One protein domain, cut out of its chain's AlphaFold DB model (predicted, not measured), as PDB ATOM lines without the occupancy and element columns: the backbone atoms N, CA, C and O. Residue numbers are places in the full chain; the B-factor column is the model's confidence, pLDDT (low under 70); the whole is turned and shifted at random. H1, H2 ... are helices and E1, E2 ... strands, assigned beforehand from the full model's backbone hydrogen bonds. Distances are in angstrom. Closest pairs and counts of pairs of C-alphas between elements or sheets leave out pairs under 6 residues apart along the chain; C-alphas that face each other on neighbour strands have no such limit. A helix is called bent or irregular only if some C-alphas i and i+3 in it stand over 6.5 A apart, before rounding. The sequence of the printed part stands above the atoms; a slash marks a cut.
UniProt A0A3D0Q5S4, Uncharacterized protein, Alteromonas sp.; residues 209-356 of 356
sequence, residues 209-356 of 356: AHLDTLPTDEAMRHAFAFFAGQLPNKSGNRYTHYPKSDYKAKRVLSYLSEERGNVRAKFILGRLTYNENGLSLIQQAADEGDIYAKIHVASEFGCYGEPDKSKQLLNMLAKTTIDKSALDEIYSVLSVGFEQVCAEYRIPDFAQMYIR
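What this domain is: This is residues 209 to 356 of the 356 residues of an uncharacterized protein of Alteromonas sp. (UniProt A0A3D0Q5S4). Two groups of three helices, the triangle H2, H3 and H4 and the triangle H6, H7 and H8, stand one after the other along the longest axis and meet where H4 touches H6, with H5 packed on both H4 and H6; the small strand hairpin E1 E2 packs on H2 through E1, H9 packs on H6, and after H9 the chain folds back to the first group, where H10 packs on H2. H2, H3, H4, H6, H7 and H8 form a bundle, helices packed side by side. The 148 printed residues run H1 H2 E1 E2 H3 H4 H5 H6 H7 H8 H9 H10, with ten named helices and two antiparallel strands in the order E1 - E2; the class is mostly helix. The whole is compact, with a radius of gyration of the C-alphas of 15.3 A and spans of 46 by 31 by 27 A.

How they stand to each other: Start at the antiparallel hairpin of E1, residues 230 to 232, and E2, residues 239 to 241: N 231 and O 240 are 2.8 A apart, within hydrogen-bond range. The closest C-alphas of E1 and H2, residues 216 to 228, are those of Leu 231 and Ala 225, 4.4 A apart. H3, residues 246 to 258, touches H2 at a shallow tilt of 26 degrees, opposite ways, closest at C-alphas Ala 249 and Ala 223, 4.3 A. H1, residues 209 to 213, is close to H3 but not clearly touching, with C-alphas Leu 211 and Val 252 closest at 7.5 A. H4, residues 263 to 272, forms a helical hairpin with H3, C-alphas Lys 266 and Ser 257 being closest at 4.9 A. H5, residues 274 to 287, forms another with H4, C-alphas Gly 278 and Gly 270 being closest at 3.6 A. The hub is H6, residues 291 to 304, which touches five helices; H5 touches it with residues 282 to 287 alone, at a steep tilt of 61 degrees, closest at C-alphas Ala 286 and Ala 293, 4.7 A. H7, residues 307 to 320, touches H6 at a shallow tilt of 13 degrees, opposite ways, closest at C-alphas Ser 310 and Gly 302, 4.8 A. H8, residues 324 to 336, touches H7, closest at C-alphas Leu 327 and Ala 318, 5.6 A. H9, residues 338 to 344, touches H6, closest at C-alphas Cys 342 and Cys 303, 5.6 A. H10, residues 352 to 355, touches H2, closest at C-alphas Ile 355 and Met 220, 6.2 A. Every O i to N i+4 pair is within hydrogen-bond range in H2, H3, H4, H6, H7 and H8, against 6 of 10 in H5, 0 of 1 in H1 and 1 of 3 in H9; of O i to N i+3 pairs H1 has 1 of 2 and H9 3 of 4, and H10 is too short for an i+4 pair.

Where its parts are: Find C-alpha 209 at (122.495, 145.509, 125.551), where H1 begins. H6 runs 20.2 A from C-alpha 291 at (136.922, 171.260, 126.728), and H7 spans 20.0 A. H5 is irregular: C-alphas 276 and 279 are 8.3 A apart. H10 ends at C-alpha 355, (139.781, 159.086, 125.472).

The domain as a whole: The C-alphas of Ala 209 and Asp 308 are the two farthest apart, 47.4 A. The printed part has no cut and no long link; E1 to E2 and H9 to H10 are short, the others tight. Mean pLDDT of the printed part is 89.7, and residue 346 alone is under 70.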
ATOM      1  N   ALA A 209     122.428 146.443 124.426       91.88
ATOM      2  CA  ALA A 209     122.495 145.509 125.551       91.88
ATOM      3  C   ALA A 209     123.930 145.121 125.947       91.88
ATOM      4  O   ALA A 209     124.220 144.990 127.132       91.88
ATOM      5  N   HIS A 210     124.841 144.937 124.982       93.06
ATOM      6  CA  HIS A 210     126.245 144.678 125.304       93.06
ATOM      7  C   HIS A 210     126.933 145.948 125.802       93.06
ATOM      8  O   HIS A 210     127.643 145.914 126.807       93.06
ATOM      9  N   LEU A 211     126.690 147.079 125.134       94.44
ATOM     10  CA  LEU A 211     127.288 148.355 125.514       94.44
ATOM     11  C   LEU A 211     126.872 148.778 126.928       94.44
ATOM     12  O   LEU A 211     127.744 149.242 127.656       94.44
ATOM     13  N   ASP A 212     125.631 148.520 127.356       93.38
ATOM     14  CA  ASP A 212     125.129 148.726 128.728       93.38
ATOM     15  C   ASP A 212     126.018 148.070 129.796       93.38
ATOM     16  O   ASP A 212     126.188 148.622 130.882       93.38
ATOM     17  N   THR A 213     126.635 146.925 129.484       94.31
ATOM     18  CA  THR A 213     127.505 146.198 130.424       94.31
ATOM     19  C   THR A 213     128.911 146.784 130.545       94.31
ATOM     20  O   THR A 213     129.607 146.508 131.523       94.31
ATOM     21  N   LEU A 214     129.342 147.592 129.571       93.31
ATOM     22  CA  LEU A 214     130.689 148.154 129.525       93.31
ATOM     23  C   LEU A 214     130.743 149.524 130.207       93.31
ATOM     24  O   LEU A 214     129.843 150.351 130.015       93.31
ATOM     25  N   PRO A 215     131.821 149.836 130.943       94.56
ATOM     26  CA  PRO A 215     132.031 151.180 131.445       94.56
ATOM     27  C   PRO A 215     132.373 152.130 130.283       94.56
ATOM     28  O   PRO A 215     132.860 151.726 129.225       94.56
ATOM     29  N   THR A 216     132.048 153.411 130.451       93.88
ATOM     30  CA  THR A 216     132.122 154.397 129.360       93.88
ATOM     31  C   THR A 216     133.545 154.596 128.831       93.88
ATOM     32  O   THR A 216     133.725 154.729 127.626       93.88
ATOM     33  N   ASP A 217     134.561 154.562 129.693       92.50
ATOM     34  CA  ASP A 217     135.979 154.638 129.311       92.50
ATOM     35  C   ASP A 217     136.407 153.456 128.425       92.50
ATOM     36  O   ASP A 217     137.133 153.623 127.441       92.50
ATOM     37  N   GLU A 218     135.919 152.255 128.727       93.50
ATOM     38  CA  GLU A 218     136.183 151.058 127.932       93.50
ATOM     39  C   GLU A 218     135.460 151.105 126.585       93.50
ATOM     40  O   GLU A 218     136.089 150.878 125.548       93.50
ATOM     41  N   ALA A 219     134.185 151.497 126.570       94.88
ATOM     42  CA  ALA A 219     133.434 151.697 125.333       94.88
ATOM     43  C   ALA A 219     134.102 152.752 124.427       94.88
ATOM     44  O   ALA A 219     134.275 152.522 123.229       94.88
ATOM     45  N   MET A 220     134.579 153.862 124.997       94.31
ATOM     46  CA  MET A 220     135.336 154.894 124.277       94.31
ATOM     47  C   MET A 220     136.652 154.362 123.697       94.31
ATOM     48  O   MET A 220     136.975 154.639 122.538       94.31
ATOM     49  N   ARG A 221     137.396 153.544 124.454       94.44
ATOM     50  CA  ARG A 221     138.612 152.873 123.956       94.44
ATOM     51  C   ARG A 221     138.316 151.937 122.786       94.44
ATOM     52  O   ARG A 221     139.091 151.912 121.831       94.44
ATOM     53  N   HIS A 222     137.210 151.194 122.828       94.69
ATOM     54  CA  HIS A 222     136.789 150.339 121.717       94.69
ATOM     55  C   HIS A 222     136.318 151.143 120.499       94.69
ATOM     56  O   HIS A 222     136.653 150.775 119.375       94.69
ATOM     57  N   ALA A 223     135.622 152.266 120.698       95.69
ATOM     58  CA  ALA A 223     135.265 153.176 119.610       95.69
ATOM     59  C   ALA A 223     136.516 153.718 118.896       95.69
ATOM     60  O   ALA A 223     136.599 153.660 117.667       95.69
ATOM     61  N   PHE A 224     137.523 154.157 119.661       95.06
ATOM     62  CA  PHE A 224     138.819 154.557 119.111       95.06
ATOM     63  C   PHE A 224     139.493 153.393 118.377       95.06
ATOM     64  O   PHE A 224     139.997 153.569 117.272       95.06
ATOM     65  N   ALA A 225     139.456 152.184 118.942       94.69
ATOM     66  CA  ALA A 225     140.058 151.010 118.321       94.69
ATOM     67  C   ALA A 225     139.420 150.649 116.974       94.69
ATOM     68  O   ALA A 225     140.141 150.312 116.033       94.69
ATOM     69  N   PHE A 226     138.094 150.772 116.854       95.38
ATOM     70  CA  PHE A 226     137.385 150.603 115.588       95.38
ATOM     71  C   PHE A 226     137.750 151.683 114.561       95.38
ATOM     72  O   PHE A 226     137.787 151.387 113.370       95.38
ATOM     73  N   PHE A 227     138.058 152.909 114.982       94.62
ATOM     74  CA  PHE A 227     138.511 153.966 114.075       94.62
ATOM     75  C   PHE A 227     139.984 153.792 113.654       94.62
ATOM     76  O   PHE A 227     140.305 153.786 112.464       94.62
ATOM     77  N   ALA A 228     140.885 153.602 114.619       92.81
ATOM     78  CA  ALA A 228     142.332 153.564 114.404       92.81
ATOM     79  C   ALA A 228     142.854 152.192 113.929       92.81
ATOM     80  O   ALA A 228     143.958 152.100 113.392       92.81
ATOM     81  N   GLY A 229     142.089 151.110 114.121       92.88
ATOM     82  CA  GLY A 229     142.540 149.729 113.882       92.88
ATOM     83  C   GLY A 229     143.506 149.203 114.954       92.88
ATOM     84  O   GLY A 229     144.230 148.221 114.741       92.88
ATOM     85  N   GLN A 230     143.568 149.881 116.102       93.19
ATOM     86  CA  GLN A 230     144.450 149.547 117.215       93.19
ATOM     87  C   GLN A 230     143.771 149.851 118.550       93.19
ATOM     88  O   GLN A 230     143.358 150.979 118.798       93.19
ATOM     89  N   LEU A 231     143.693 148.855 119.433       93.19
ATOM     90  CA  LEU A 231     143.145 148.996 120.775       93.19
ATOM     91  C   LEU A 231     144.260 149.385 121.757       93.19
ATOM     92  O   LEU A 231     145.132 148.548 122.038       93.19
ATOM     93  N   PRO A 232     144.251 150.618 122.299       91.88
ATOM     94  CA  PRO A 232     145.167 151.013 123.356       91.88
ATOM     95  C   PRO A 232     144.820 150.279 124.653       91.88
ATOM     96  O   PRO A 232     143.645 150.086 124.978       91.88
ATOM     97  N   ASN A 233     145.824 149.898 125.439       88.88
ATOM     98  CA  ASN A 233     145.635 149.405 126.804       88.88
ATOM     99  C   ASN A 233     145.099 150.520 127.732       88.88
ATOM    100  O   ASN A 233     145.059 151.685 127.348       88.88
ATOM    101  N   LYS A 234     144.712 150.184 128.972       84.69
ATOM    102  CA  LYS A 234     144.140 151.161 129.926       84.69
ATOM    103  C   LYS A 234     145.044 152.373 130.204       84.69
ATOM    104  O   LYS A 234     144.535 153.448 130.466       84.69
ATOM    105  N   SER A 235     146.369 152.223 130.116       82.12
ATOM    106  CA  SER A 235     147.318 153.339 130.269       82.12
ATOM    107  C   SER A 235     147.623 154.097 128.968       82.12
ATOM    108  O   SER A 235     148.305 155.119 128.987       82.12
ATOM    109  N   GLY A 236     147.151 153.606 127.819       79.19
ATOM    110  CA  GLY A 236     147.392 154.198 126.504       79.19
ATOM    111  C   GLY A 236     148.818 154.058 125.959       79.19
ATOM    112  O   GLY A 236     149.149 154.715 124.980       79.19
ATOM    113  N   ASN A 237     149.664 153.226 126.572       82.00
ATOM    114  CA  ASN A 237     151.086 153.087 126.219       82.00
ATOM    115  C   ASN A 237     151.382 151.865 125.339       82.00
ATOM    116  O   ASN A 237     152.484 151.734 124.811       82.00
ATOM    117  N   ARG A 238     150.435 150.929 125.221       86.56
ATOM    118  CA  ARG A 238     150.570 149.734 124.380       86.56
ATOM    119  C   ARG A 238     149.341 149.575 123.512       86.56
ATOM    120  O   ARG A 238     148.228 149.753 123.998       86.56
ATOM    121  N   TYR A 239     149.564 149.167 122.273       90.31
ATOM    122  CA  TYR A 239     148.521 148.966 121.282       90.31
ATOM    123  C   TYR A 239     148.461 147.505 120.872       90.31
ATOM    124  O   TYR A 239     149.486 146.841 120.717       90.31
ATOM    125  N   THR A 240     147.245 147.015 120.693       90.56
ATOM    126  CA  THR A 240     146.979 145.693 120.128       90.56
ATOM    127  C   THR A 240     146.206 145.865 118.835       90.56
ATOM    128  O   THR A 240     145.358 146.747 118.738       90.56
ATOM    129  N   HIS A 241     146.519 145.068 117.814       91.38
ATOM    130  CA  HIS A 241     145.818 145.173 116.538       91.38
ATOM    131  C   HIS A 241     144.331 144.843 116.721       91.38
ATOM    132  O   HIS A 241     143.998 143.864 117.399       91.38
ATOM    133  N   TYR A 242     143.461 145.662 116.131       93.19
ATOM    134  CA  TYR A 242     142.018 145.593 116.339       93.19
ATOM    135  C   TYR A 242     141.259 145.773 115.018       93.19
ATOM    136  O   TYR A 242     141.735 146.515 114.155       93.19
ATOM    137  N   PRO A 243     140.095 145.124 114.832       92.69
ATOM    138  CA  PRO A 243     139.299 145.300 113.623       92.69
ATOM    139  C   PRO A 243     138.903 146.764 113.416       92.69
ATOM    140  O   PRO A 243     138.332 147.386 114.310       92.69
ATOM    141  N   LYS A 244     139.183 147.316 112.230       93.50
ATOM    142  CA  LYS A 244     138.782 148.677 111.855       93.50
ATOM    143  C   LYS A 244     137.362 148.665 111.280       93.50
ATOM    144  O   LYS A 244     137.065 147.878 110.386       93.50
ATOM    145  N   SER A 245     136.484 149.534 111.769       93.94
ATOM    146  CA  SER A 245     135.114 149.685 111.277       93.94
ATOM    147  C   SER A 245     134.551 151.059 111.647       93.94
ATOM    148  O   SER A 245     134.217 151.310 112.803       93.94
ATOM    149  N   ASP A 246     134.395 151.933 110.650       91.62
ATOM    150  CA  ASP A 246     133.798 153.267 110.832       91.62
ATOM    151  C   ASP A 246     132.369 153.179 111.396       91.62
ATOM    152  O   ASP A 246     132.016 153.866 112.352       91.62
ATOM    153  N   TYR A 247     131.578 152.234 110.876       93.12
ATOM    154  CA  TYR A 247     130.229 151.959 111.364       93.12
ATOM    155  C   TYR A 247     130.212 151.601 112.856       93.12
ATOM    156  O   TYR A 247     129.461 152.204 113.623       93.12
ATOM    157  N   LYS A 248     131.050 150.645 113.292       94.75
ATOM    158  CA  LYS A 248     131.088 150.230 114.704       94.75
ATOM    159  C   LYS A 248     131.584 151.360 115.607       94.75
ATOM    160  O   LYS A 248     131.004 151.557 116.671       94.75
ATOM    161  N   ALA A 249     132.581 152.140 115.177       95.50
ATOM    162  CA  ALA A 249     133.054 153.310 115.920       95.50
ATOM    163  C   ALA A 249     131.922 154.328 116.149       95.50
ATOM    164  O   ALA A 249     131.620 154.675 117.293       95.50
ATOM    165  N   LYS A 250     131.235 154.738 115.073       94.94
ATOM    166  CA  LYS A 250     130.102 155.674 115.139       94.94
ATOM    167  C   LYS A 250     128.944 155.120 115.960       94.94
ATOM    168  O   LYS A 250     128.337 155.873 116.717       94.94
ATOM    169  N   ARG A 251     128.652 153.817 115.873       95.62
ATOM    170  CA  ARG A 251     127.563 153.194 116.639       95.62
ATOM    171  C   ARG A 251     127.816 153.241 118.143       95.62
ATOM    172  O   ARG A 251     126.909 153.615 118.882       95.62
ATOM    173  N   VAL A 252     129.038 152.921 118.577       96.19
ATOM    174  CA  VAL A 252     129.424 153.033 119.992       96.19
ATOM    175  C   VAL A 252     129.320 154.487 120.458       96.19
ATOM    176  O   VAL A 252     128.700 154.748 121.483       96.19
ATOM    177  N   LEU A 253     129.856 155.441 119.689       96.25
ATOM    178  CA  LEU A 253     129.806 156.868 120.037       96.25
ATOM    179  C   LEU A 253     128.377 157.427 120.083       96.25
ATOM    180  O   LEU A 253     128.061 158.196 120.984       96.25
ATOM    181  N   SER A 254     127.512 157.008 119.155       95.56
ATOM    182  CA  SER A 254     126.095 157.403 119.130       95.56
ATOM    183  C   SER A 254     125.383 156.914 120.383       95.56
ATOM    184  O   SER A 254     124.779 157.713 121.085       95.56
ATOM    185  N   TYR A 255     125.552 155.636 120.738       96.56
ATOM    186  CA  TYR A 255     124.990 155.084 121.971       96.56
ATOM    187  C   TYR A 255     125.505 155.831 123.218       96.56
ATOM    188  O   TYR A 255     124.718 156.221 124.077       96.56
ATOM    189  N   LEU A 256     126.812 156.101 123.312       96.19
ATOM    190  CA  LEU A 256     127.374 156.838 124.451       96.19
ATOM    191  C   LEU A 256     126.856 158.282 124.537       96.19
ATOM    192  O   LEU A 256     126.662 158.792 125.638       96.19
ATOM    193  N   SER A 257     126.641 158.938 123.398       95.31
ATOM    194  CA  SER A 257     126.105 160.299 123.329       95.31
ATOM    195  C   SER A 257     124.611 160.352 123.669       95.31
ATOM    196  O   SER A 257     124.202 161.190 124.468       95.31
ATOM    197  N   GLU A 258     123.803 159.478 123.069       94.44
ATOM    198  CA  GLU A 258     122.334 159.515 123.133       94.44
ATOM    199  C   GLU A 258     121.789 158.868 124.412       94.44
ATOM    200  O   GLU A 258     120.975 159.476 125.101       94.44
ATOM    201  N   GLU A 259     122.268 157.673 124.765       94.50
ATOM    202  CA  GLU A 259     121.723 156.892 125.889       94.50
ATOM    203  C   GLU A 259     122.394 157.247 127.221       94.50
ATOM    204  O   GLU A 259     121.764 157.233 128.276       94.50
ATOM    205  N   ARG A 260     123.693 157.580 127.192       93.25
ATOM    206  CA  ARG A 260     124.468 157.905 128.407       93.25
ATOM    207  C   ARG A 260     124.756 159.390 128.595       93.25
ATOM    208  O   ARG A 260     125.363 159.751 129.603       93.25
ATOM    209  N   GLY A 261     124.382 160.239 127.638       93.50
ATOM    210  CA  GLY A 261     124.647 161.678 127.702       93.50
ATOM    211  C   GLY A 261     126.139 162.027 127.764       93.50
ATOM    212  O   GLY A 261     126.511 163.032 128.369       93.50
ATOM    213  N   ASN A 262     127.027 161.193 127.207       95.69
ATOM    214  CA  ASN A 262     128.462 161.451 127.272       95.69
ATOM    215  C   ASN A 262     128.865 162.577 126.304       95.69
ATOM    216  O   ASN A 262     128.941 162.387 125.089       95.69
ATOM    217  N   VAL A 263     129.184 163.741 126.871       96.06
ATOM    218  CA  VAL A 263     129.512 164.964 126.121       96.06
ATOM    219  C   VAL A 263     130.763 164.799 125.241       96.06
ATOM    220  O   VAL A 263     130.793 165.250 124.098       96.06
ATOM    221  N   ARG A 264     131.790 164.085 125.726       95.19
ATOM    222  CA  ARG A 264     133.014 163.808 124.953       95.19
ATOM    223  C   ARG A 264     132.731 162.924 123.736       95.19
ATOM    224  O   ARG A 264     133.241 163.193 122.652       95.19
ATOM    225  N   ALA A 265     131.913 161.885 123.895       96.00
ATOM    226  CA  ALA A 265     131.494 161.015 122.799       96.00
ATOM    227  C   ALA A 265     130.694 161.791 121.745       96.00
ATOM    228  O   ALA A 265     130.917 161.581 120.555       96.00
ATOM    229  N   LYS A 266     129.836 162.731 122.170       95.69
ATOM    230  CA  LYS A 266     129.108 163.651 121.282       95.69
ATOM    231  C   LYS A 266     130.057 164.515 120.448       95.69
ATOM    232  O   LYS A 266     129.898 164.588 119.230       95.69
ATOM    233  N   PHE A 267     131.083 165.097 121.074       95.00
ATOM    234  CA  PHE A 267     132.129 165.847 120.370       95.00
ATOM    235  C   PHE A 267     132.837 164.991 119.309       95.00
ATOM    236  O   PHE A 267     132.929 165.389 118.147       95.00
ATOM    237  N   ILE A 268     133.305 163.798 119.685       94.88
ATOM    238  CA  ILE A 268     134.032 162.906 118.767       94.88
ATOM    239  C   ILE A 268     133.121 162.424 117.637       94.88
ATOM    240  O   ILE A 268     133.543 162.399 116.483       94.88
ATOM    241  N   LEU A 269     131.869 162.068 117.939       94.75
ATOM    242  CA  LEU A 269     130.887 161.712 116.917       94.75
ATOM    243  C   LEU A 269     130.728 162.857 115.915       94.75
ATOM    244  O   LEU A 269     130.838 162.621 114.716       94.75
ATOM    245  N   GLY A 270     130.587 164.091 116.408       93.12
ATOM    246  CA  GLY A 270     130.520 165.283 115.570       93.12
ATOM    247  C   GLY A 270     131.766 165.505 114.708       93.12
ATOM    248  O   GLY A 270     131.641 165.891 113.548       93.12
ATOM    249  N   ARG A 271     132.967 165.183 115.208       91.12
ATOM    250  CA  ARG A 271     134.207 165.189 114.403       91.12
ATOM    251  C   ARG A 271     134.183 164.124 113.300       91.12
ATOM    252  O   ARG A 271     134.603 164.400 112.178       91.12
ATOM    253  N   LEU A 272     133.673 162.926 113.586       91.50
ATOM    254  CA  LEU A 272     133.594 161.822 112.619       91.50
ATOM    255  C   LEU A 272     132.469 161.980 111.584       91.50
ATOM    256  O   LEU A 272     132.530 161.368 110.515       91.50
ATOM    257  N   THR A 273     131.452 162.786 111.885       89.12
ATOM    258  CA  THR A 273     130.312 163.080 111.003       89.12
ATOM    259  C   THR A 273     130.252 164.559 110.620       89.12
ATOM    260  O   THR A 273     129.174 165.091 110.370       89.12
ATOM    261  N   TYR A 274     131.402 165.244 110.551       80.50
ATOM    262  CA  TYR A 274     131.485 166.696 110.337       80.50
ATOM    263  C   TYR A 274     130.643 167.189 109.140       80.50
ATOM    264  O   TYR A 274     129.937 168.188 109.250       80.50
ATOM    265  N   ASN A 275     130.617 166.431 108.035       77.31
ATOM    266  CA  ASN A 275     129.845 166.756 106.822       77.31
ATOM    267  C   ASN A 275     128.337 166.419 106.903       77.31
ATOM    268  O   ASN A 275     127.576 166.805 106.021       77.31
ATOM    269  N   GLU A 276     127.901 165.697 107.937       75.75
ATOM    270  CA  GLU A 276     126.557 165.126 108.110       75.75
ATOM    271  C   GLU A 276     125.961 165.582 109.458       75.75
ATOM    272  O   GLU A 276     125.604 164.772 110.310       75.75
ATOM    273  N   ASN A 277     125.886 166.901 109.679       76.81
ATOM    274  CA  ASN A 277     125.428 167.565 110.919       76.81
ATOM    275  C   ASN A 277     126.406 167.554 112.110       76.81
ATOM    276  O   ASN A 277     126.040 168.013 113.198       76.81
ATOM    277  N   GLY A 278     127.650 167.109 111.927       84.25
ATOM    278  CA  GLY A 278     128.631 167.020 113.011       84.25
ATOM    279  C   GLY A 278     128.945 168.344 113.717       84.25
ATOM    280  O   GLY A 278     129.143 168.350 114.929       84.25
ATOM    281  N   LEU A 279     128.868 169.478 113.010       87.44
ATOM    282  CA  LEU A 279     129.016 170.821 113.595       87.44
ATOM    283  C   LEU A 279     128.013 171.104 114.722       87.44
ATOM    284  O   LEU A 279     128.376 171.672 115.749       87.44
ATOM    285  N   SER A 280     126.760 170.669 114.559       91.44
ATOM    286  CA  SER A 280     125.732 170.862 115.589       91.44
ATOM    287  C   SER A 280     126.041 170.065 116.857       91.44
ATOM    288  O   SER A 280     125.874 170.579 117.961       91.44
ATOM    289  N   LEU A 281     126.561 168.842 116.703       93.19
ATOM    290  CA  LEU A 281     126.968 167.990 117.819       93.19
ATOM    291  C   LEU A 281     128.180 168.573 118.546       93.19
ATOM    292  O   LEU A 281     128.221 168.558 119.775       93.19
ATOM    293  N   ILE A 282     129.143 169.123 117.800       93.38
ATOM    294  CA  ILE A 282     130.314 169.791 118.373       93.38
ATOM    295  C   ILE A 282     129.887 171.034 119.164       93.38
ATOM    296  O   ILE A 282     130.332 171.197 120.300       93.38
ATOM    297  N   GLN A 283     128.996 171.869 118.621       93.56
ATOM    298  CA  GLN A 283     128.495 173.049 119.333       93.56
ATOM    299  C   GLN A 283     127.746 172.662 120.613       93.56
ATOM    300  O   GLN A 283     128.038 173.204 121.676       93.56
ATOM    301  N   GLN A 284     126.850 171.672 120.547       94.88
ATOM    302  CA  GLN A 284     126.148 171.161 121.730       94.88
ATOM    303  C   GLN A 284     127.122 170.623 122.782       94.88
ATOM    304  O   GLN A 284     126.968 170.909 123.965       94.88
ATOM    305  N   ALA A 285     128.156 169.885 122.367       95.56
ATOM    306  CA  ALA A 285     129.176 169.393 123.286       95.56
ATOM    307  C   ALA A 285     129.971 170.538 123.943       95.56
ATOM    308  O   ALA A 285     130.311 170.457 125.125       95.56
ATOM    309  N   ALA A 286     130.240 171.621 123.207       95.19
ATOM    310  CA  ALA A 286     130.895 172.810 123.745       95.19
ATOM    311  C   ALA A 286     130.007 173.534 124.773       95.19
ATOM    312  O   ALA A 286     130.496 173.902 125.847       95.19
ATOM    313  N   ASP A 287     128.715 173.682 124.476       95.12
ATOM    314  CA  ASP A 287     127.725 174.305 125.363       95.12
ATOM    315  C   ASP A 287     127.515 173.477 126.645       95.12
ATOM    316  O   ASP A 287     127.430 174.026 127.744       95.12
ATOM    317  N   GLU A 288     127.534 172.147 126.523       94.88
ATOM    318  CA  GLU A 288     127.477 171.186 127.637       94.88
ATOM    319  C   GLU A 288     128.794 171.078 128.425       94.88
ATOM    320  O   GLU A 288     128.850 170.427 129.469       94.88
ATOM    321  N   GLY A 289     129.849 171.757 127.971       91.81
ATOM    322  CA  GLY A 289     131.048 171.990 128.763       91.81
ATOM    323  C   GLY A 289     132.295 171.209 128.358       91.81
ATOM    324  O   GLY A 289     133.315 171.393 129.025       91.81
ATOM    325  N   ASP A 290     132.269 170.403 127.292       94.12
ATOM    326  CA  ASP A 290     133.453 169.652 126.863       94.12
ATOM    327  C   ASP A 290     134.586 170.581 126.402       94.12
ATOM    328  O   ASP A 290     134.408 171.466 125.562       94.12
ATOM    329  N   ILE A 291     135.777 170.381 126.971       93.31
ATOM    330  CA  ILE A 291     136.922 171.260 126.728       93.31
ATOM    331  C   ILE A 291     137.442 171.156 125.290       93.31
ATOM    332  O   ILE A 291     137.781 172.181 124.707       93.31
ATOM    333  N   TYR A 292     137.459 169.964 124.687       93.12
ATOM    334  CA  TYR A 292     137.960 169.793 123.321       93.12
ATOM    335  C   TYR A 292     136.972 170.330 122.291       93.12
ATOM    336  O   TYR A 292     137.397 170.949 121.317       93.12
ATOM    337  N   ALA A 293     135.670 170.200 122.545       93.44
ATOM    338  CA  ALA A 293     134.647 170.885 121.765       93.44
ATOM    339  C   ALA A 293     134.808 172.412 121.834       93.44
ATOM    340  O   ALA A 293     134.798 173.074 120.798       93.44
ATOM    341  N   LYS A 294     135.049 172.981 123.024       94.31
ATOM    342  CA  LYS A 294     135.320 174.423 123.183       94.31
ATOM    343  C   LYS A 294     136.587 174.873 122.461       94.31
ATOM    344  O   LYS A 294     136.572 175.933 121.839       94.31
ATOM    345  N   ILE A 295     137.665 174.085 122.527       92.31
ATOM    346  CA  ILE A 295     138.898 174.345 121.770       92.31
ATOM    347  C   ILE A 295     138.588 174.333 120.272       92.31
ATOM    348  O   ILE A 295     138.957 175.273 119.576       92.31
ATOM    349  N   HIS A 296     137.863 173.323 119.787       90.88
ATOM    350  CA  HIS A 296     137.487 173.209 118.379       90.88
ATOM    351  C   HIS A 296     136.675 174.417 117.902       90.88
ATOM    352  O   HIS A 296     137.056 175.048 116.920       90.88
ATOM    353  N   VAL A 297     135.612 174.791 118.622       90.69
ATOM    354  CA  VAL A 297     134.769 175.950 118.284       90.69
ATOM    355  C   VAL A 297     135.574 177.254 118.331       90.69
ATOM    356  O   VAL A 297     135.460 178.084 117.430       90.69
ATOM    357  N   ALA A 298     136.425 177.445 119.347       90.75
ATOM    358  CA  ALA A 298     137.271 178.633 119.444       90.75
ATOM    359  C   ALA A 298     138.234 178.732 118.255       90.75
ATOM    360  O   ALA A 298     138.372 179.803 117.661       90.75
ATOM    361  N   SER A 299     138.875 177.630 117.879       88.81
ATOM    362  CA  SER A 299     139.791 177.580 116.742       88.81
ATOM    363  C   SER A 299     139.077 177.766 115.403       88.81
ATOM    364  O   SER A 299     139.563 178.512 114.554       88.81
ATOM    365  N   GLU A 300     137.898 177.169 115.229       87.06
ATOM    366  CA  GLU A 300     137.054 177.351 114.043       87.06
ATOM    367  C   GLU A 300     136.626 178.818 113.876       87.06
ATOM    368  O   GLU A 300     136.676 179.371 112.775       87.06
ATOM    369  N   PHE A 301     136.313 179.505 114.977       86.38
ATOM    370  CA  PHE A 301     136.029 180.942 114.967       86.38
ATOM    371  C   PHE A 301     137.228 181.785 114.483       86.38
ATOM    372  O   PHE A 301     137.056 182.810 113.816       86.38
ATOM    373  N   GLY A 302     138.453 181.337 114.779       85.88
ATOM    374  CA  GLY A 302     139.689 181.937 114.269       85.88
ATOM    375  C   GLY A 302     139.921 181.668 112.783       85.88
ATOM    376  O   GLY A 302     140.449 182.532 112.086       85.88
ATOM    377  N   CYS A 303     139.476 180.509 112.291       85.25
ATOM    378  CA  CYS A 303     139.578 180.114 110.887       85.25
ATOM    379  C   CYS A 303     138.702 180.934 109.941       85.25
ATOM    380  O   CYS A 303     139.108 181.203 108.812       85.25
ATOM    381  N   TYR A 304     137.502 181.313 110.385       80.75
ATOM    382  CA  TYR A 304     136.482 181.888 109.503       80.75
ATOM    383  C   TYR A 304     136.161 183.364 109.767       80.75
ATOM    384  O   TYR A 304     135.319 183.925 109.066       80.75
ATOM    385  N   GLY A 305     136.802 184.016 110.742       76.56
ATOM    386  CA  GLY A 305     136.450 185.401 111.060       76.56
ATOM    387  C   GLY A 305     137.501 186.188 111.826       76.56
ATOM    388  O   GLY A 305     138.049 187.153 111.296       76.56
ATOM    389  N   GLU A 306     137.754 185.829 113.086       85.00
ATOM    390  CA  GLU A 306     138.455 186.724 114.017       85.00
ATOM    391  C   GLU A 306     139.596 186.018 114.770       85.00
ATOM    392  O   GLU A 306     139.426 185.599 115.923       85.00
ATOM    393  N   PRO A 307     140.791 185.907 114.159       86.38
ATOM    394  CA  PRO A 307     141.914 185.172 114.741       86.38
ATOM    395  C   PRO A 307     142.373 185.749 116.087       86.38
ATOM    396  O   PRO A 307     142.757 184.998 116.981       86.38
ATOM    397  N   ASP A 308     142.295 187.067 116.287       88.56
ATOM    398  CA  ASP A 308     142.708 187.686 117.552       88.56
ATOM    399  C   ASP A 308     141.727 187.403 118.695       88.56
ATOM    400  O   ASP A 308     142.155 187.117 119.817       88.56
ATOM    401  N   LYS A 309     140.416 187.383 118.419       88.19
ATOM    402  CA  LYS A 309     139.412 186.953 119.407       88.19
ATOM    403  C   LYS A 309     139.538 185.466 119.714       88.19
ATOM    404  O   LYS A 309     139.465 185.082 120.877       88.19
ATOM    405  N   SER A 310     139.796 184.638 118.703       90.44
ATOM    406  CA  SER A 310     140.061 183.210 118.900       90.44
ATOM    407  C   SER A 310     141.287 182.970 119.790       90.44
ATOM    408  O   SER A 310     141.199 182.225 120.766       90.44
ATOM    409  N   LYS A 311     142.398 183.692 119.570       92.19
ATOM    410  CA  LYS A 311     143.567 183.649 120.472       92.19
ATOM    411  C   LYS A 311     143.201 184.035 121.901       92.19
ATOM    412  O   LYS A 311     143.695 183.415 122.839       92.19
ATOM    413  N   GLN A 312     142.370 185.060 122.095       91.81
ATOM    414  CA  GLN A 312     141.915 185.446 123.434       91.81
ATOM    415  C   GLN A 312     141.084 184.335 124.087       91.81
ATOM    416  O   GLN A 312     141.348 183.990 125.239       91.81
ATOM    417  N   LEU A 313     140.140 183.734 123.353       92.12
ATOM    418  CA  LEU A 313     139.323 182.608 123.820       92.12
ATOM    419  C   LEU A 313     140.189 181.405 124.210       92.12
ATOM    420  O   LEU A 313     140.063 180.899 125.323       92.12
ATOM    421  N   LEU A 314     141.126 181.004 123.349       92.94
ATOM    422  CA  LEU A 314     142.066 179.913 123.614       92.94
ATOM    423  C   LEU A 314     142.946 180.199 124.841       92.94
ATOM    424  O   LEU A 314     143.087 179.341 125.708       92.94
ATOM    425  N   ASN A 315     143.462 181.423 124.993       93.62
ATOM    426  CA  ASN A 315     144.224 181.811 126.186       93.62
ATOM    427  C   ASN A 315     143.376 181.801 127.471       93.62
ATOM    428  O   ASN A 315     143.896 181.508 128.548       93.62
ATOM    429  N   MET A 316     142.081 182.123 127.394       92.81
ATOM    430  CA  MET A 316     141.171 181.996 128.539       92.81
ATOM    431  C   MET A 316     140.897 180.528 128.882       92.81
ATOM    432  O   MET A 316     140.917 180.168 130.062       92.81
ATOM    433  N   LEU A 317     140.708 179.670 127.876       93.44
ATOM    434  CA  LEU A 317     140.574 178.224 128.072       93.44
ATOM    435  C   LEU A 317     141.843 177.630 128.702       93.44
ATOM    436  O   LEU A 317     141.744 176.886 129.674       93.44
ATOM    437  N   ALA A 318     143.033 178.037 128.249       92.44
ATOM    438  CA  ALA A 318     144.309 177.583 128.812       92.44
ATOM    439  C   ALA A 318     144.472 177.947 130.296       92.44
ATOM    440  O   ALA A 318     145.070 177.194 131.058       92.44
ATOM    441  N   LYS A 319     143.925 179.092 130.727       91.56
ATOM    442  CA  LYS A 319     143.960 179.535 132.132       91.56
ATOM    443  C   LYS A 319     142.956 178.816 133.032       91.56
ATOM    444  O   LYS A 319     143.099 178.877 134.249       91.56
ATOM    445  N   THR A 320     141.919 178.218 132.454       89.94
ATOM    446  CA  THR A 320     140.787 177.645 133.199       89.94
ATOM    447  C   THR A 320     140.747 176.121 133.149       89.94
ATOM    448  O   THR A 320     140.132 175.508 134.020       89.94
ATOM    449  N   THR A 321     141.418 175.497 132.179       89.75
ATOM    450  CA  THR A 321     141.531 174.041 132.106       89.75
ATOM    451  C   THR A 321     142.569 173.503 133.092       89.75
ATOM    452  O   THR A 321     143.655 174.057 133.250       89.75
ATOM    453  N   ILE A 322     142.236 172.388 133.738       86.44
ATOM    454  CA  ILE A 322     143.165 171.588 134.553       86.44
ATOM    455  C   ILE A 322     143.702 170.369 133.786       86.44
ATOM    456  O   ILE A 322     144.605 169.684 134.262       86.44
ATOM    457  N   ASP A 323     143.147 170.094 132.602       87.06
ATOM    458  CA  ASP A 323     143.548 168.985 131.743       87.06
ATOM    459  C   ASP A 323     144.811 169.367 130.959       87.06
ATOM    460  O   ASP A 323     144.797 170.256 130.102       87.06
ATOM    461  N   LYS A 324     145.911 168.673 131.261       87.75
ATOM    462  CA  LYS A 324     147.210 168.899 130.624       87.75
ATOM    463  C   LYS A 324     147.177 168.609 129.122       87.75
ATOM    464  O   LYS A 324     147.792 169.348 128.363       87.75
ATOM    465  N   SER A 325     146.459 167.575 128.686       88.69
ATOM    466  CA  SER A 325     146.372 167.226 127.266       88.69
ATOM    467  C   SER A 325     145.557 168.253 126.483       88.69
ATOM    468  O   SER A 325     145.907 168.569 125.350       88.69
ATOM    469  N   ALA A 326     144.515 168.826 127.085       89.81
ATOM    470  CA  ALA A 326     143.789 169.946 126.486       89.81
ATOM    471  C   ALA A 326     144.645 171.226 126.418       89.81
ATOM    472  O   ALA A 326     144.560 171.988 125.459       89.81
ATOM    473  N   LEU A 327     145.489 171.466 127.424       92.12
ATOM    474  CA  LEU A 327     146.407 172.607 127.463       92.12
ATOM    475  C   LEU A 327     147.514 172.501 126.401       92.12
ATOM    476  O   LEU A 327     147.806 173.491 125.729       92.12
ATOM    477  N   ASP A 328     148.070 171.305 126.200       90.06
ATOM    478  CA  ASP A 328     149.035 171.032 125.129       90.06
ATOM    479  C   ASP A 328     148.409 171.268 123.739       90.06
ATOM    480  O   ASP A 328     149.032 171.904 122.887       90.06
ATOM    481  N   GLU A 329     147.155 170.849 123.531       89.44
ATOM    482  CA  GLU A 329     146.399 171.108 122.294       89.44
ATOM    483  C   GLU A 329     146.197 172.614 122.051       89.44
ATOM    484  O   GLU A 329     146.453 173.114 120.955       89.44
ATOM    485  N   ILE A 330     145.804 173.371 123.083       91.25
ATOM    486  CA  ILE A 330     145.638 174.828 122.974       91.25
ATOM    487  C   ILE A 330     146.950 175.499 122.554       91.25
ATOM    488  O   ILE A 330     146.957 176.343 121.653       91.25
ATOM    489  N   TYR A 331     148.067 175.140 123.188       91.62
ATOM    490  CA  TYR A 331     149.364 175.711 122.831       91.62
ATOM    491  C   TYR A 331     149.855 175.258 121.457       91.62
ATOM    492  O   TYR A 331     150.502 176.048 120.762       91.62
ATOM    493  N   SER A 332     149.511 174.044 121.025       88.62
ATOM    494  CA  SER A 332     149.770 173.595 119.657       88.62
ATOM    495  C   SER A 332     149.075 174.512 118.650       88.62
ATOM    496  O   SER A 332     149.756 175.137 117.835       88.62
ATOM    497  N   VAL A 333     147.765 174.737 118.795       87.81
ATOM    498  CA  VAL A 333     147.005 175.655 117.928       87.81
ATOM    499  C   VAL A 333     147.593 177.072 117.938       87.81
ATOM    500  O   VAL A 333     147.778 177.680 116.882       87.81
ATOM    501  N   LEU A 334     147.926 177.607 119.118       88.31
ATOM    502  CA  LEU A 334     148.473 178.965 119.255       88.31
ATOM    503  C   LEU A 334     149.874 179.125 118.643       88.31
ATOM    504  O   LEU A 334     150.206 180.221 118.190       88.31
ATOM    505  N   SER A 335     150.692 178.069 118.648       87.75
ATOM    506  CA  SER A 335     152.067 178.096 118.127       87.75
ATOM    507  C   SER A 335     152.141 177.866 116.620       87.75
ATOM    508  O   SER A 335     152.924 178.530 115.943       87.75
ATOM    509  N   VAL A 336     151.313 176.961 116.099       84.19
ATOM    510  CA  VAL A 336     151.236 176.621 114.674       84.19
ATOM    511  C   VAL A 336     150.504 177.716 113.886       84.19
ATOM    512  O   VAL A 336     150.894 178.055 112.769       84.19
ATOM    513  N   GLY A 337     149.480 178.321 114.495       80.56
ATOM    514  CA  GLY A 337     148.645 179.348 113.878       80.56
ATOM    515  C   GLY A 337     147.455 178.772 113.105       80.56
ATOM    516  O   GLY A 337     147.460 177.625 112.663       80.56
ATOM    517  N   PHE A 338     146.407 179.586 112.938       82.94
ATOM    518  CA  PHE A 338     145.126 179.114 112.401       82.94
ATOM    519  C   PHE A 338     145.223 178.594 110.968       82.94
ATOM    520  O   PHE A 338     144.603 177.589 110.671       82.94
ATOM    521  N   GLU A 339     146.031 179.199 110.095       76.25
ATOM    522  CA  GLU A 339     146.084 178.840 108.668       76.25
ATOM    523  C   GLU A 339     146.326 177.338 108.419       76.25
ATOM    524  O   GLU A 339     145.649 176.739 107.585       76.25
ATOM    525  N   GLN A 340     147.220 176.707 109.189       78.56
ATOM    526  CA  GLN A 340     147.483 175.265 109.085       78.56
ATOM    527  C   GLN A 340     146.392 174.432 109.772       78.56
ATOM    528  O   GLN A 340     145.919 173.446 109.211       78.56
ATOM    529  N   VAL A 341     145.917 174.873 110.939       80.25
ATOM    530  CA  VAL A 341     144.866 174.195 111.715       80.25
ATOM    531  C   VAL A 341     143.536 174.128 110.942       80.25
ATOM    532  O   VAL A 341     142.838 173.113 110.965       80.25
ATOM    533  N   CYS A 342     143.196 175.171 110.180       79.62
ATOM    534  CA  CYS A 342     141.959 175.228 109.397       79.62
ATOM    535  C   CYS A 342     141.908 174.195 108.265       79.62
ATOM    536  O   CYS A 342     140.819 173.755 107.886       79.62
ATOM    537  N   ALA A 343     143.064 173.803 107.721       73.62
ATOM    538  CA  ALA A 343     143.142 172.786 106.676       73.62
ATOM    539  C   ALA A 343     142.829 171.378 107.217       73.62
ATOM    540  O   ALA A 343     142.298 170.540 106.487       73.62
ATOM    541  N   GLU A 344     143.100 171.131 108.499       75.44
ATOM    542  CA  GLU A 344     142.957 169.818 109.135       75.44
ATOM    543  C   GLU A 344     141.550 169.566 109.694       75.44
ATOM    544  O   GLU A 344     141.127 168.415 109.813       75.44
ATOM    545  N   TYR A 345     140.762 170.612 109.974       71.62
ATOM    546  CA  TYR A 345     139.452 170.429 110.610       71.62
ATOM    547  C   TYR A 345     138.427 169.654 109.783       71.62
ATOM    548  O   TYR A 345     137.547 169.024 110.371       71.62
ATOM    549  N   ARG A 346     138.571 169.629 108.455       66.69
ATOM    550  CA  ARG A 346     137.676 168.886 107.551       66.69
ATOM    551  C   ARG A 346     137.979 167.389 107.478       66.69
ATOM    552  O   ARG A 346     137.206 166.650 106.873       66.69
ATOM    553  N   ILE A 347     139.095 166.943 108.053       78.12
ATOM    554  CA  ILE A 347     139.483 165.535 108.069       78.12
ATOM    555  C   ILE A 347     138.881 164.894 109.329       78.12
ATOM    556  O   ILE A 347     139.152 165.375 110.433       78.12
ATOM    557  N   PRO A 348     138.062 163.828 109.195       78.19
ATOM    558  CA  PRO A 348     137.581 163.067 110.339       78.19
ATOM    559  C   PRO A 348     138.765 162.549 111.150       78.19
ATOM    560  O   PRO A 348     139.576 161.774 110.641       78.19
ATOM    561  N   ASP A 349     138.846 162.968 112.407       84.25
ATOM    562  CA  ASP A 349     139.903 162.541 113.310       84.25
ATOM    563  C   ASP A 349     139.335 162.168 114.677       84.25
ATOM    564  O   ASP A 349     138.465 162.847 115.232       84.25
ATOM    565  N   PHE A 350     139.865 161.074 115.211       89.75
ATOM    566  CA  PHE A 350     139.608 160.600 116.556       89.75
ATOM    567  C   PHE A 350     140.959 160.322 117.209       89.75
ATOM    568  O   PHE A 350     141.451 159.195 117.211       89.75
ATOM    569  N   ALA A 351     141.545 161.371 117.779       88.19
ATOM    570  CA  ALA A 351     142.815 161.302 118.477       88.19
ATOM    571  C   ALA A 351     142.706 160.566 119.823       88.19
ATOM    572  O   ALA A 351     141.710 160.657 120.546       88.19
ATOM    573  N   GLN A 352     143.791 159.891 120.214       85.69
ATOM    574  CA  GLN A 352     143.869 159.159 121.483       85.69
ATOM    575  C   GLN A 352     143.699 160.077 122.709       85.69
ATOM    576  O   GLN A 352     143.217 159.639 123.751       85.69
ATOM    577  N   MET A 353     144.080 161.353 122.613       85.62
ATOM    578  CA  MET A 353     143.922 162.301 123.722       85.62
ATOM    579  C   MET A 353     142.458 162.504 124.130       85.62
ATOM    580  O   MET A 353     142.187 162.820 125.280       85.62
ATOM    581  N   TYR A 354     141.500 162.253 123.231       88.88
ATOM    582  CA  TYR A 354     140.080 162.427 123.531       88.88
ATOM    583  C   TYR A 354     139.504 161.344 124.451       88.88
ATOM    584  O   TYR A 354     138.424 161.551 125.003       88.88
ATOM    585  N   ILE A 355     140.197 160.213 124.618       86.75
ATOM    586  CA  ILE A 355     139.781 159.086 125.472       86.75
ATOM    587  C   ILE A 355     140.614 158.951 126.756       86.75
ATOM    588  O   ILE A 355     140.498 157.927 127.432       86.75
ATOM    589  N   ARG A 356     141.494 159.917 127.049       70.19
ATOM    590  CA  ARG A 356     142.338 159.925 128.251       70.19
ATOM    591  C   ARG A 356     141.712 160.681 129.408       70.19
ATOM    592  O   ARG A 356     140.972 161.653 129.140       70.19
TER     593      ARG A 356